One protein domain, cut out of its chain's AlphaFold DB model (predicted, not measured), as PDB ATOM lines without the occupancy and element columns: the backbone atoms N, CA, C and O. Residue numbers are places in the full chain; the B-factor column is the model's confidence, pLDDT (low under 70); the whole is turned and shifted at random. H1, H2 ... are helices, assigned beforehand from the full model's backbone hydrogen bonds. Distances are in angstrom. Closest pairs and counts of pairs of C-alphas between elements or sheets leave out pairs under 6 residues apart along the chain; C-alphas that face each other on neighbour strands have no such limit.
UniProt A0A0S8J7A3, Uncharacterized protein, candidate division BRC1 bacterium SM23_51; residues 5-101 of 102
ATOM      1  N   PHE A   5      -2.214 -40.242 -20.672       92.12
ATOM      2  CA  PHE A   5      -3.023 -39.036 -20.733       92.12
ATOM      3  C   PHE A   5      -3.801 -38.835 -19.431       92.12
ATOM      4  O   PHE A   5      -3.733 -37.749 -18.859       92.12
ATOM      5  N   ASP A   6      -4.449 -39.879 -18.917       90.38
ATOM      6  CA  ASP A   6      -5.183 -39.842 -17.648       90.38
ATOM      7  C   ASP A   6      -4.279 -39.453 -16.469       90.38
ATOM      8  O   ASP A   6      -4.706 -38.764 -15.543       90.38
ATOM      9  N   ARG A   7      -3.005 -39.859 -16.507       93.25
ATOM     10  CA  ARG A   7      -2.026 -39.513 -15.466       93.25
ATOM     11  C   ARG A   7      -1.474 -38.096 -15.592       93.25
ATOM     12  O   ARG A   7      -1.064 -37.525 -14.582       93.25
ATOM     13  N   LEU A   8      -1.440 -37.527 -16.795       93.50
ATOM     14  CA  LEU A   8      -1.046 -36.133 -17.028       93.50
ATOM     15  C   LEU A   8      -2.202 -35.162 -16.750       93.50
ATOM     16  O   LEU A   8      -1.980 -34.084 -16.198       93.50
ATOM     17  N   PHE A   9      -3.428 -35.553 -17.107       92.75
ATOM     18  CA  PHE A   9      -4.634 -34.720 -17.056       92.75
ATOM     19  C   PHE A   9      -5.798 -35.475 -16.400       92.75
ATOM     20  O   PHE A   9      -6.804 -35.763 -17.055       92.75
ATOM     21  N   PRO A  10      -5.683 -35.820 -15.108       88.69
ATOM     22  CA  PRO A  10      -6.725 -36.563 -14.418       88.69
ATOM     23  C   PRO A  10      -8.052 -35.803 -14.450       88.69
ATOM     24  O   PRO A  10      -8.115 -34.601 -14.182       88.69
ATOM     25  N   SER A  11      -9.135 -36.516 -14.761       81.75
ATOM     26  CA  SER A  11     -10.482 -35.961 -14.645       81.75
ATOM     27  C   SER A  11     -10.994 -36.124 -13.210       81.75
ATOM     28  O   SER A  11     -11.084 -37.236 -12.694       81.75
ATOM     29  N   GLY A  12     -11.344 -35.014 -12.558       80.12
ATOM     30  CA  GLY A  12     -11.869 -35.029 -11.189       80.12
ATOM     31  C   GLY A  12     -10.790 -34.853 -10.118       80.12
ATOM     32  O   GLY A  12      -9.980 -33.935 -10.210       80.12
ATOM     33  N   GLU A  13     -10.842 -35.663  -9.060       81.50
ATOM     34  CA  GLU A  13      -9.879 -35.592  -7.954       81.50
ATOM     35  C   GLU A  13      -8.482 -36.011  -8.430       81.50
ATOM     36  O   GLU A  13      -8.341 -37.009  -9.137       81.50
ATOM     37  N   GLU A  14      -7.449 -35.246  -8.059       82.00
ATOM     38  CA  GLU A  14      -6.078 -35.551  -8.469       82.00
ATOM     39  C   GLU A  14      -5.614 -36.871  -7.831       82.00
ATOM     40  O   GLU A  14      -5.521 -36.964  -6.602       82.00
ATOM     41  N   PRO A  15      -5.301 -37.902  -8.635       84.38
ATOM     42  CA  PRO A  15      -4.838 -39.167  -8.112       84.38
ATOM     43  C   PRO A  15      -3.401 -39.022  -7.600       84.38
ATOM     44  O   PRO A  15      -2.612 -38.202  -8.080       84.38
ATOM     45  N   SER A  16      -3.027 -39.858  -6.631       84.31
ATOM     46  CA  SER A  16      -1.702 -39.810  -5.999       84.31
ATOM     47  C   SER A  16      -0.538 -40.096  -6.956       84.31
ATOM     48  O   SER A  16       0.609 -39.812  -6.626       84.31
ATOM     49  N   ASP A  17      -0.814 -40.694  -8.113       88.50
ATOM     50  CA  ASP A  17       0.152 -41.063  -9.147       88.50
ATOM     51  C   ASP A  17       0.131 -40.122 -10.370       88.50
ATOM     52  O   ASP A  17       0.712 -40.469 -11.411       88.50
ATOM     53  N   LYS A  18      -0.494 -38.937 -10.238       92.88
ATOM     54  CA  LYS A  18      -0.457 -37.855 -11.236       92.88
ATOM     55  C   LYS A  18       0.988 -37.544 -11.631       92.88
ATOM     56  O   LYS A  18       1.872 -37.379 -10.791       92.88
ATOM     57  N   ILE A  19       1.209 -37.393 -12.931       95.81
ATOM     58  CA  ILE A  19       2.468 -36.944 -13.513       95.81
ATOM     59  C   ILE A  19       2.409 -35.417 -13.674       95.81
ATOM     60  O   ILE A  19       1.591 -34.921 -14.449       95.81
ATOM     61  N   PRO A  20       3.272 -34.636 -12.996       95.38
ATOM     62  CA  PRO A  20       3.292 -33.185 -13.169       95.38
ATOM     63  C   PRO A  20       3.744 -32.803 -14.585       95.38
ATOM     64  O   PRO A  20       4.835 -33.195 -15.011       95.38
ATOM     65  N   VAL A  21       2.959 -31.990 -15.299       95.69
ATOM     66  CA  VAL A  21       3.198 -31.705 -16.729       95.69
ATOM     67  C   VAL A  21       4.549 -31.034 -16.989       95.69
ATOM     68  O   VAL A  21       5.224 -31.348 -17.967       95.69
ATOM     69  N   HIS A  22       5.001 -30.156 -16.085       95.62
ATOM     70  CA  HIS A  22       6.306 -29.504 -16.204       95.62
ATOM     71  C   HIS A  22       7.461 -30.494 -16.026       95.62
ATOM     72  O   HIS A  22       8.448 -30.418 -16.760       95.62
ATOM     73  N   ALA A  23       7.329 -31.447 -15.098       97.12
ATOM     74  CA  ALA A  23       8.330 -32.491 -14.893       97.12
ATOM     75  C   ALA A  23       8.376 -33.444 -16.095       97.12
ATOM     76  O   ALA A  23       9.457 -33.779 -16.580       97.12
ATOM     77  N   PHE A  24       7.212 -33.807 -16.639       97.88
ATOM     78  CA  PHE A  24       7.132 -34.608 -17.857       97.88
ATOM     79  C   PHE A  24       7.757 -33.893 -19.060       97.88
ATOM     80  O   PHE A  24       8.598 -34.460 -19.755       97.88
ATOM     81  N   ARG A  25       7.440 -32.607 -19.264       97.25
ATOM     82  CA  ARG A  25       8.056 -31.779 -20.312       97.25
ATOM     83  C   ARG A  25       9.571 -31.683 -20.169       97.25
ATOM     84  O   ARG A  25      10.280 -31.632 -21.179       97.25
ATOM     85  N   ALA A  26      10.073 -31.562 -18.943       97.81
ATOM     86  CA  ALA A  26      11.508 -31.526 -18.688       97.81
ATOM     87  C   ALA A  26      12.155 -32.840 -19.145       97.81
ATOM     88  O   ALA A  26      13.073 -32.798 -19.958       97.81
ATOM     89  N   ALA A  27      11.584 -33.988 -18.765       98.25
ATOM     90  CA  ALA A  27      12.089 -35.292 -19.189       98.25
ATOM     91  C   ALA A  27      12.030 -35.514 -20.709       98.25
ATOM     92  O   ALA A  27      12.961 -36.083 -21.272       98.25
ATOM     93  N   MET A  28      10.991 -35.030 -21.403       98.31
ATOM     94  CA  MET A  28      10.959 -35.076 -22.875       98.31
ATOM     95  C   MET A  28      12.085 -34.234 -23.491       98.31
ATOM     96  O   MET A  28      12.673 -34.626 -24.496       98.31
ATOM     97  N   GLY A  29      12.416 -33.093 -22.875       97.94
ATOM     98  CA  GLY A  29      13.553 -32.261 -23.267       97.94
ATOM     99  C   GLY A  29      14.900 -32.951 -23.044       97.94
ATOM    100  O   GLY A  29      15.726 -32.969 -23.954       97.94
ATOM    101  N   ASP A  30      15.093 -33.566 -21.878       98.19
ATOM    102  CA  ASP A  30      16.305 -34.328 -21.567       98.19
ATOM    103  C   ASP A  30      16.458 -35.535 -22.497       98.19
ATOM    104  O   ASP A  30      17.563 -35.826 -22.953       98.19
ATOM    105  N   TYR A  31      15.356 -36.207 -22.843       98.50
ATOM    106  CA  TYR A  31      15.368 -37.319 -23.793       98.50
ATOM    107  C   TYR A  31      15.783 -36.835 -25.179       98.50
ATOM    108  O   TYR A  31      16.680 -37.391 -25.809       98.50
ATOM    109  N   ALA A  32      15.169 -35.744 -25.636       97.88
ATOM    110  CA  ALA A  32      15.450 -35.129 -26.922       97.88
ATOM    111  C   ALA A  32      16.918 -34.675 -27.063       97.88
ATOM    112  O   ALA A  32      17.443 -34.702 -28.183       97.88
ATOM    113  N   ALA A  33      17.555 -34.295 -25.945       96.88
ATOM    114  CA  ALA A  33      18.966 -33.929 -25.822       96.88
ATOM    115  C   ALA A  33      19.916 -35.121 -25.569       96.88
ATOM    116  O   ALA A  33      21.133 -34.952 -25.643       96.88
ATOM    117  N   GLY A  34      19.389 -36.320 -25.297       97.31
ATOM    118  CA  GLY A  34      20.172 -37.531 -25.030       97.31
ATOM    119  C   GLY A  34      20.704 -37.660 -23.597       97.31
ATOM    120  O   GLY A  34      21.615 -38.452 -23.368       97.31
ATOM    121  N   TYR A  35      20.164 -36.903 -22.638       98.19
ATOM    122  CA  TYR A  35      20.550 -36.964 -21.220       98.19
ATOM    123  C   TYR A  35      19.768 -37.998 -20.406       98.19
ATOM    124  O   TYR A  35      20.232 -38.401 -19.345       98.19
ATOM    125  N   THR A  36      18.609 -38.434 -20.898       98.25
ATOM    126  CA  THR A  36      17.833 -39.536 -20.317       98.25
ATOM    127  C   THR A  36      17.381 -40.495 -21.412       98.25
ATOM    128  O   THR A  36      17.292 -40.152 -22.592       98.25
ATOM    129  N   THR A  37      17.055 -41.714 -21.013       98.38
ATOM    130  CA  THR A  37      16.560 -42.791 -21.865       98.38
ATOM    131  C   THR A  37      15.063 -43.019 -21.667       98.38
ATOM    132  O   THR A  37      14.471 -42.635 -20.656       98.38
ATOM    133  N   ARG A  38      14.449 -43.732 -22.619       98.19
ATOM    134  CA  ARG A  38      13.073 -44.241 -22.500       98.19
ATOM    135  C   ARG A  38      12.888 -45.059 -21.215       98.19
ATOM    136  O   ARG A  38      11.894 -44.892 -20.518       98.19
ATOM    137  N   SER A  39      13.836 -45.943 -20.901       98.31
ATOM    138  CA  SER A  39      13.781 -46.797 -19.706       98.31
ATOM    139  C   SER A  39      13.793 -45.998 -18.406       98.31
ATOM    140  O   SER A  39      13.067 -46.349 -17.480       98.31
ATOM    141  N   GLU A  40      14.572 -44.919 -18.338       98.44
ATOM    142  CA  GLU A  40      14.626 -44.055 -17.154       98.44
ATOM    143  C   GLU A  40      13.311 -43.300 -16.954       98.44
ATOM    144  O   GLU A  40      12.795 -43.277 -15.840       98.44
ATOM    145  N   ILE A  41      12.705 -42.787 -18.032       98.31
ATOM    146  CA  ILE A  41      11.374 -42.156 -17.998       98.31
ATOM    147  C   ILE A  41      10.316 -43.136 -17.473       98.31
ATOM    148  O   ILE A  41       9.546 -42.806 -16.570       98.31
ATOM    149  N   ILE A  42      10.298 -44.358 -18.011       98.00
ATOM    150  CA  ILE A  42       9.358 -45.407 -17.590       98.00
ATOM    151  C   ILE A  42       9.546 -45.742 -16.119       98.00
ATOM    152  O   ILE A  42       8.564 -45.828 -15.383       98.00
ATOM    153  N   SER A  43      10.796 -45.915 -15.689       97.69
ATOM    154  CA  SER A  43      11.107 -46.256 -14.305       97.69
ATOM    155  C   SER A  43      10.749 -45.127 -13.342       97.69
ATOM    156  O   SER A  43      10.265 -45.411 -12.251       97.69
ATOM    157  N   TYR A  44      10.968 -43.867 -13.724       97.06
ATOM    158  CA  TYR A  44      10.731 -42.717 -12.853       97.06
ATOM    159  C   TYR A  44       9.247 -42.561 -12.495       97.06
ATOM    160  O   TYR A  44       8.912 -42.320 -11.337       97.06
ATOM    161  N   TRP A  45       8.346 -42.778 -13.460       96.44
ATOM    162  CA  TRP A  45       6.895 -42.690 -13.243       96.44
ATOM    163  C   TRP A  45       6.188 -44.036 -13.090       96.44
ATOM    164  O   TRP A  45       4.960 -44.062 -12.975       96.44
ATOM    165  N   SER A  46       6.934 -45.144 -13.073       95.44
ATOM    166  CA  SER A  46       6.379 -46.504 -13.033       95.44
ATOM    167  C   SER A  46       5.290 -46.704 -14.099       95.44
ATOM    168  O   SER A  46       4.163 -47.082 -13.786       95.44
ATOM    169  N   LEU A  47       5.597 -46.360 -15.356       95.25
ATOM    170  CA  LEU A  47       4.630 -46.453 -16.457       95.25
ATOM    171  C   LEU A  47       4.317 -47.923 -16.775       95.25
ATOM    172  O   LEU A  47       5.229 -48.721 -17.007       95.25
ATOM    173  N   ASP A  48       3.035 -48.273 -16.834       93.75
ATOM    174  CA  ASP A  48       2.580 -49.588 -17.289       93.75
ATOM    175  C   ASP A  48       2.594 -49.706 -18.824       93.75
ATOM    176  O   ASP A  48       3.009 -48.792 -19.532       93.75
ATOM    177  N   SER A  49       2.161 -50.848 -19.363       94.12
ATOM    178  CA  SER A  49       2.197 -51.111 -20.807       94.12
ATOM    179  C   SER A  49       1.378 -50.126 -21.646       94.12
ATOM    180  O   SER A  49       1.751 -49.833 -22.784       94.12
ATOM    181  N   GLU A  50       0.261 -49.629 -21.117       91.81
ATOM    182  CA  GLU A  50      -0.621 -48.720 -21.849       91.81
ATOM    183  C   GLU A  50      -0.011 -47.315 -21.885       91.81
ATOM    184  O   GLU A  50       0.195 -46.759 -22.965       91.81
ATOM    185  N   ALA A  51       0.427 -46.806 -20.730       94.38
ATOM    186  CA  ALA A  51       1.135 -45.531 -20.649       94.38
ATOM    187  C   ALA A  51       2.476 -45.546 -21.411       94.38
ATOM    188  O   ALA A  51       2.878 -44.540 -21.997       94.38
ATOM    189  N   GLN A  52       3.162 -46.692 -21.456       96.19
ATOM    190  CA  GLN A  52       4.363 -46.880 -22.274       96.19
ATOM    191  C   GLN A  52       4.076 -46.759 -23.770       96.19
ATOM    192  O   GLN A  52       4.853 -46.131 -24.481       96.19
ATOM    193  N   THR A  53       2.962 -47.322 -24.244       95.06
ATOM    194  CA  THR A  53       2.569 -47.217 -25.657       95.06
ATOM    195  C   THR A  53       2.326 -45.757 -26.037       95.06
ATOM    196  O   THR A  53       2.734 -45.314 -27.107       95.06
ATOM    197  N   ASP A  54       1.712 -44.978 -25.147       94.94
ATOM    198  CA  ASP A  54       1.488 -43.553 -25.380       94.94
ATOM    199  C   ASP A  54       2.778 -42.733 -25.363       94.94
ATOM    200  O   ASP A  54       2.949 -41.847 -26.202       94.94
ATOM    201  N   LEU A  55       3.691 -43.048 -24.440       97.00
ATOM    202  CA  LEU A  55       5.031 -42.470 -24.423       97.00
ATOM    203  C   LEU A  55       5.745 -42.745 -25.752       97.00
ATOM    204  O   LEU A  55       6.322 -41.830 -26.331       97.00
ATOM    205  N   ASP A  56       5.667 -43.973 -26.262       97.56
ATOM    206  CA  ASP A  56       6.350 -44.375 -27.493       97.56
ATOM    207  C   ASP A  56       5.905 -43.578 -28.717       97.56
ATOM    208  O   ASP A  56       6.742 -43.264 -29.561       97.56
ATOM    209  N   VAL A  57       4.633 -43.176 -28.786       96.25
ATOM    210  CA  VAL A  57       4.143 -42.284 -29.850       96.25
ATOM    211  C   VAL A  57       4.848 -40.922 -29.786       96.25
ATOM    212  O   VAL A  57       5.324 -40.428 -30.805       96.25
ATOM    213  N   LEU A  58       4.977 -40.331 -28.592       97.06
ATOM    214  CA  LEU A  58       5.664 -39.046 -28.412       97.06
ATOM    215  C   LEU A  58       7.162 -39.153 -28.728       97.06
ATOM    216  O   LEU A  58       7.732 -38.273 -29.372       97.06
ATOM    217  N   LEU A  59       7.810 -40.233 -28.282       98.06
ATOM    218  CA  LEU A  59       9.236 -40.446 -28.529       98.06
ATOM    219  C   LEU A  59       9.522 -40.730 -30.009       98.06
ATOM    220  O   LEU A  59      10.567 -40.315 -30.509       98.06
ATOM    221  N   ALA A  60       8.614 -41.409 -30.717       97.69
ATOM    222  CA  ALA A  60       8.735 -41.642 -32.153       97.69
ATOM    223  C   ALA A  60       8.808 -40.317 -32.928       97.69
ATOM    224  O   ALA A  60       9.705 -40.157 -33.753       97.69
ATOM    225  N   GLU A  61       7.950 -39.349 -32.594       96.81
ATOM    226  CA  GLU A  61       7.958 -38.019 -33.215       96.81
ATOM    227  C   GLU A  61       9.266 -37.262 -32.942       96.81
ATOM    228  O   GLU A  61       9.904 -36.732 -33.855       96.81
ATOM    229  N   ILE A  62       9.744 -37.290 -31.690       97.12
ATOM    230  CA  ILE A  62      11.031 -36.685 -31.304       97.12
ATOM    231  C   ILE A  62      12.199 -37.305 -32.086       97.12
ATOM    232  O   ILE A  62      13.134 -36.593 -32.461       97.12
ATOM    233  N   ASN A  63      12.173 -38.619 -32.314       97.44
ATOM    234  CA  ASN A  63      13.246 -39.345 -32.993       97.44
ATOM    235  C   ASN A  63      13.207 -39.205 -34.519       97.44
ATOM    236  O   ASN A  63      14.261 -39.265 -35.151       97.44
ATOM    237  N   ALA A  64      12.021 -39.026 -35.103       96.50
ATOM    238  CA  ALA A  64      11.844 -38.815 -36.538       96.50
ATOM    239  C   ALA A  64      12.152 -37.369 -36.975       96.50
ATOM    240  O   ALA A  64      12.442 -37.129 -38.146       96.50
ATOM    241  N   SER A  65      12.116 -36.422 -36.035       95.94
ATOM    242  CA  SER A  65      12.278 -34.988 -36.283       95.94
ATOM    243  C   SER A  65      13.734 -34.532 -36.436       95.94
ATOM    244  O   SER A  65      14.641 -34.973 -35.722       95.94
ATOM    245  N   THR A  66      13.957 -33.525 -37.285       97.50
ATOM    246  CA  THR A  66      15.196 -32.729 -37.281       97.50
ATOM    247  C   THR A  66      15.351 -31.941 -35.967       97.50
ATOM    248  O   THR A  66      14.378 -31.755 -35.235       97.50
ATOM    249  N   PRO A  67      16.546 -31.403 -35.641       95.56
ATOM    250  CA  PRO A  67      16.729 -30.612 -34.421       95.56
ATOM    251  C   PRO A  67      15.781 -29.410 -34.290       95.56
ATOM    252  O   PRO A  67      15.342 -29.095 -33.185       95.56
ATOM    253  N   LEU A  68      15.449 -28.746 -35.404       95.81
ATOM    254  CA  LEU A  68      14.536 -27.603 -35.402       95.81
ATOM    255  C   LEU A  68      13.083 -28.042 -35.182       95.81
ATOM    256  O   LEU A  68      12.394 -27.466 -34.343       95.81
ATOM    257  N   GLU A  69      12.629 -29.076 -35.892       96.50
ATOM    258  CA  GLU A  69      11.283 -29.648 -35.724       96.50
ATOM    259  C   GLU A  69      11.084 -30.175 -34.305       96.50
ATOM    260  O   GLU A  69      10.091 -29.856 -33.666       96.50
ATOM    261  N   LYS A  70      12.089 -30.861 -33.756       95.62
ATOM    262  CA  LYS A  70      12.121 -31.328 -32.367       95.62
ATOM    263  C   LYS A  70      11.930 -30.180 -31.370       95.62
ATOM    264  O   LYS A  70      11.175 -30.320 -30.411       95.62
ATOM    265  N   ALA A  71      12.577 -29.033 -31.588       95.38
ATOM    266  CA  ALA A  71      12.397 -27.860 -30.733       95.38
ATOM    267  C   ALA A  71      10.965 -27.299 -30.815       95.38
ATOM    268  O   ALA A  71      10.370 -26.997 -29.778       95.38
ATOM    269  N   PHE A  72      10.392 -27.207 -32.021       96.31
ATOM    270  CA  PHE A  72       9.002 -26.779 -32.207       96.31
ATOM    271  C   PHE A  72       8.002 -27.765 -31.604       96.31
ATOM    272  O   PHE A  72       7.079 -27.334 -30.915       96.31
ATOM    273  N   PHE A  73       8.218 -29.066 -31.787       97.25
ATOM    274  CA  PHE A  73       7.391 -30.110 -31.201       97.25
ATOM    275  C   PHE A  73       7.391 -30.023 -29.675       97.25
ATOM    276  O   PHE A  73       6.328 -30.038 -29.069       97.25
ATOM    277  N   LEU A  74       8.550 -29.851 -29.032       97.19
ATOM    278  CA  LEU A  74       8.627 -29.722 -27.570       97.19
ATOM    279  C   LEU A  74       7.947 -28.450 -27.036       97.19
ATOM    280  O   LEU A  74       7.373 -28.482 -25.946       97.19
ATOM    281  N   LEU A  75       8.008 -27.338 -27.778       96.94
ATOM    282  CA  LEU A  75       7.267 -26.116 -27.445       96.94
ATOM    283  C   LEU A  75       5.758 -26.342 -27.570       96.94
ATOM    284  O   LEU A  75       5.010 -26.056 -26.640       96.94
ATOM    285  N   GLN A  76       5.321 -26.922 -28.686       96.94
ATOM    286  CA  GLN A  76       3.917 -27.237 -28.927       96.94
ATOM    287  C   GLN A  76       3.380 -28.237 -27.903       96.94
ATOM    288  O   GLN A  76       2.294 -28.031 -27.371       96.94
ATOM    289  N   LEU A  77       4.147 -29.280 -27.578       97.19
ATOM    290  CA  LEU A  77       3.825 -30.244 -26.535       97.19
ATOM    291  C   LEU A  77       3.581 -29.524 -25.211       97.19
ATOM    292  O   LEU A  77       2.527 -29.706 -24.613       97.19
ATOM    293  N   HIS A  78       4.503 -28.657 -24.787       97.06
ATOM    294  CA  HIS A  78       4.337 -27.870 -23.567       97.06
ATOM    295  C   HIS A  78       3.041 -27.051 -23.573       97.06
ATOM    296  O   HIS A  78       2.240 -27.179 -22.650       97.06
ATOM    297  N   ASP A  79       2.801 -26.259 -24.617       96.25
ATOM    298  CA  ASP A  79       1.628 -25.383 -24.692       96.25
ATOM    299  C   ASP A  79       0.314 -26.174 -24.673       96.25
ATOM    300  O   ASP A  79      -0.640 -25.795 -23.990       96.25
ATOM    301  N   VAL A  80       0.264 -27.306 -25.382       96.56
ATOM    302  CA  VAL A  80      -0.908 -28.189 -25.404       96.56
ATOM    303  C   VAL A  80      -1.142 -28.817 -24.032       96.56
ATOM    304  O   VAL A  80      -2.283 -28.809 -23.570       96.56
ATOM    305  N   MET A  81      -0.092 -29.298 -23.354       96.38
ATOM    306  CA  MET A  81      -0.214 -29.845 -21.998       96.38
ATOM    307  C   MET A  81      -0.706 -28.786 -21.003       96.38
ATOM    308  O   MET A  81      -1.590 -29.076 -20.206       96.38
ATOM    309  N   MET A  82      -0.209 -27.548 -21.080       95.50
ATOM    310  CA  MET A  82      -0.656 -26.465 -20.193       95.50
ATOM    311  C   MET A  82      -2.133 -26.113 -20.398       95.50
ATOM    312  O   MET A  82      -2.852 -25.851 -19.435       95.50
ATOM    313  N   ILE A  83      -2.607 -26.106 -21.647       94.69
ATOM    314  CA  ILE A  83      -4.019 -25.850 -21.963       94.69
ATOM    315  C   ILE A  83      -4.910 -27.019 -21.504       94.69
ATOM    316  O   ILE A  83      -6.024 -26.784 -21.023       94.69
ATOM    317  N   ALA A  84      -4.424 -28.257 -21.637       94.31
ATOM    318  CA  ALA A  84      -5.118 -29.458 -21.183       94.31
ATOM    319  C   ALA A  84      -5.212 -29.530 -19.653       94.31
ATOM    320  O   ALA A  84      -6.294 -29.793 -19.133       94.31
ATOM    321  N   GLU A  85      -4.133 -29.212 -18.930       92.75
ATOM    322  CA  GLU A  85      -4.106 -29.211 -17.458       92.75
ATOM    323  C   GLU A  85      -5.094 -28.202 -16.853       92.75
ATOM    324  O   GLU A  85      -5.677 -28.449 -15.803       92.75
ATOM    325  N   GLN A  86      -5.361 -27.091 -17.544       91.00
ATOM    326  CA  GLN A  86      -6.379 -26.115 -17.132       91.00
ATOM    327  C   GLN A  86      -7.824 -26.587 -17.378       91.00
ATOM    328  O   GLN A  86      -8.765 -25.859 -17.065       91.00
ATOM    329  N   GLY A  87      -8.026 -27.757 -17.995       88.75
ATOM    330  CA  GLY A  87      -9.348 -28.259 -18.370       88.75
ATOM    331  C   GLY A  87     -10.019 -27.466 -19.500       88.75
ATOM    332  O   GLY A  87     -11.229 -27.578 -19.689       88.75
ATOM    333  N   ALA A  88      -9.266 -26.645 -20.244       88.25
ATOM    334  CA  ALA A  88      -9.829 -25.696 -21.205       88.25
ATOM    335  C   ALA A  88     -10.023 -26.288 -22.612       88.25
ATOM    336  O   ALA A  88     -11.087 -26.135 -23.215       88.25
ATOM    337  N   LYS A  89      -8.990 -26.937 -23.169       91.75
ATOM    338  CA  LYS A  89      -9.021 -27.633 -24.472       91.75
ATOM    339  C   LYS A  89      -8.077 -28.827 -24.448       91.75
ATOM    340  O   LYS A  89      -7.222 -28.910 -23.581       91.75
ATOM    341  N   TYR A  90      -8.207 -29.717 -25.435       93.00
ATOM    342  CA  TYR A  90      -7.353 -30.907 -25.573       93.00
ATOM    343  C   TYR A  90      -7.446 -31.852 -24.364       93.00
ATOM    344  O   TYR A  90      -6.512 -32.581 -24.061       93.00
ATOM    345  N   THR A  91      -8.596 -31.842 -23.683       89.19
ATOM    346  CA  THR A  91      -8.875 -32.601 -22.454       89.19
ATOM    347  C   THR A  91      -9.194 -34.074 -22.708       89.19
ATOM    348  O   THR A  91      -9.571 -34.795 -21.791       89.19
ATOM    349  N   THR A  92      -9.067 -34.532 -23.953       91.31
ATOM    350  CA  THR A  92      -9.147 -35.944 -24.314       91.31
ATOM    351  C   THR A  92      -7.870 -36.343 -25.033       91.31
ATOM    352  O   THR A  92      -7.311 -35.560 -25.804       91.31
ATOM    353  N   LYS A  93      -7.454 -37.597 -24.847       92.06
ATOM    354  CA  LYS A  93      -6.298 -38.186 -25.531       92.06
ATOM    355  C   LYS A  93      -6.323 -37.983 -27.045       92.06
ATOM    356  O   LYS A  93      -5.300 -37.643 -27.631       92.06
ATOM    357  N   ALA A  94      -7.489 -38.153 -27.668       92.94
ATOM    358  CA  ALA A  94      -7.660 -37.929 -29.102       92.94
ATOM    359  C   ALA A  94      -7.413 -36.459 -29.479       92.94
ATOM    360  O   ALA A  94      -6.554 -36.183 -30.305       92.94
ATOM    361  N   ALA A  95      -8.069 -35.505 -28.809       93.19
ATOM    362  CA  ALA A  95      -7.898 -34.082 -29.113       93.19
ATOM    363  C   ALA A  95      -6.473 -33.574 -28.829       93.19
ATOM    364  O   ALA A  95      -5.994 -32.657 -29.496       93.19
ATOM    365  N   PHE A  96      -5.802 -34.158 -27.834       94.12
ATOM    366  CA  PHE A  96      -4.397 -33.908 -27.534       94.12
ATOM    367  C   PHE A  96      -3.486 -34.376 -28.671       94.12
ATOM    368  O   PHE A  96      -2.684 -33.588 -29.167       94.12
ATOM    369  N   ARG A  97      -3.655 -35.620 -29.131       94.00
ATOM    370  CA  ARG A  97      -2.895 -36.182 -30.258       94.00
ATOM    371  C   ARG A  97      -3.141 -35.437 -31.562       94.00
ATOM    372  O   ARG A  97      -2.182 -34.964 -32.165       94.00
ATOM    373  N   ASP A  98      -4.405 -35.194 -31.901       95.69
ATOM    374  CA  ASP A  98      -4.793 -34.435 -33.093       95.69
ATOM    375  C   ASP A  98      -4.117 -33.056 -33.115       95.69
ATOM    376  O   ASP A  98      -3.638 -32.587 -34.150       95.69
ATOM    377  N   ARG A  99      -4.033 -32.386 -31.955       94.88
ATOM    378  CA  ARG A  99      -3.391 -31.072 -31.853       94.88
ATOM    379  C   ARG A  99      -1.876 -31.138 -32.030       94.88
ATOM    380  O   ARG A  99      -1.306 -30.136 -32.473       94.88
ATOM    381  N   LEU A 100      -1.241 -32.248 -31.671       94.25
ATOM    382  CA  LEU A 100       0.189 -32.501 -31.865       94.25
ATOM    383  C   LEU A 100       0.519 -33.042 -33.263       94.25
ATOM    384  O   LEU A 100       1.682 -32.993 -33.641       94.25
ATOM    385  N   GLY A 101      -0.481 -33.480 -34.033       92.25
ATOM    386  CA  GLY A 101      -0.284 -34.109 -35.341       92.25
ATOM    387  C   GLY A 101       0.093 -35.591 -35.255       92.25
ATOM    388  O   GLY A 101       0.789 -36.076 -36.143       92.25
TER     389      GLY A 101
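Overview. This is residues 5 to 101 of the 102 residues of an uncharacterized protein of candidate division BRC1 bacterium SM23_51 (UniProt A0A0S8J7A3). The long helix H5 and H2 lie side by side, running opposite ways, with H3 beyond H2; H4 slants behind them, reaching H2 with its residues 59 to 63 and H5 with its residues 61 to 62, and H6 packs on H5 at a slant. The short H1 and the loop of residues 9 to 20 lie toward one end. The printed part has 97 residues with six named helices, H1 to H6 in chain order, and no named strand, an all-helix class. It is compact, with a radius of gyration of the C-alphas of 12.8 A and spans of 37 by 27 by 20 A.

Arrangement. H5, residues 67 to 85, touches H2, residues 21 to 33, at a shallow tilt of 10 degrees, opposite ways; the closest C-alphas, of His 78 and Arg 25, are 6.3 A apart. H5 touches H6, residues 93 to 100, in a helical hairpin at a steep tilt of 39 degrees, with the C-alphas of Leu 77 and Leu 100 closest at 6.8 A. H4, residues 49 to 64, has a kink of 25 degrees near residue 58 and forms a hairpin with H5. H4 and H5 only just touch, with 3 pairs of C-alphas within 8 A, Ile 62 and Lys 70 closest at 5.6 A. H3, residues 38 to 45, is close to H2 but not clearly touching, with the C-alphas of Ile 41 and Ala 27 closest at 7.0 A. H1, residues 5 to 8, is close to H6 but not clearly touching, with the C-alphas of Phe 5 and Lys 93 closest at 5.9 A. H3 and H5 are apart. In H2 to H6 every O i to N i+4 pair is within hydrogen-bond range; H1 is too short for such a pair.

Along the chain. H1 begins at C-alpha 5 (-3.023, -39.036, -20.733). H5 spans 26.9 A, H4 22.2 A and H2 18.3 A; H6 ends at C-alpha 100 (0.189, -32.501, -31.865).

Size, cuts and confidence. The C-alphas of Glu 13 and Thr 66 are farthest apart, 38.7 A. The link from H1 to H2 is long, and the printed part has no cut. Mean pLDDT of the printed part is 94.6, and no printed residue is under 70.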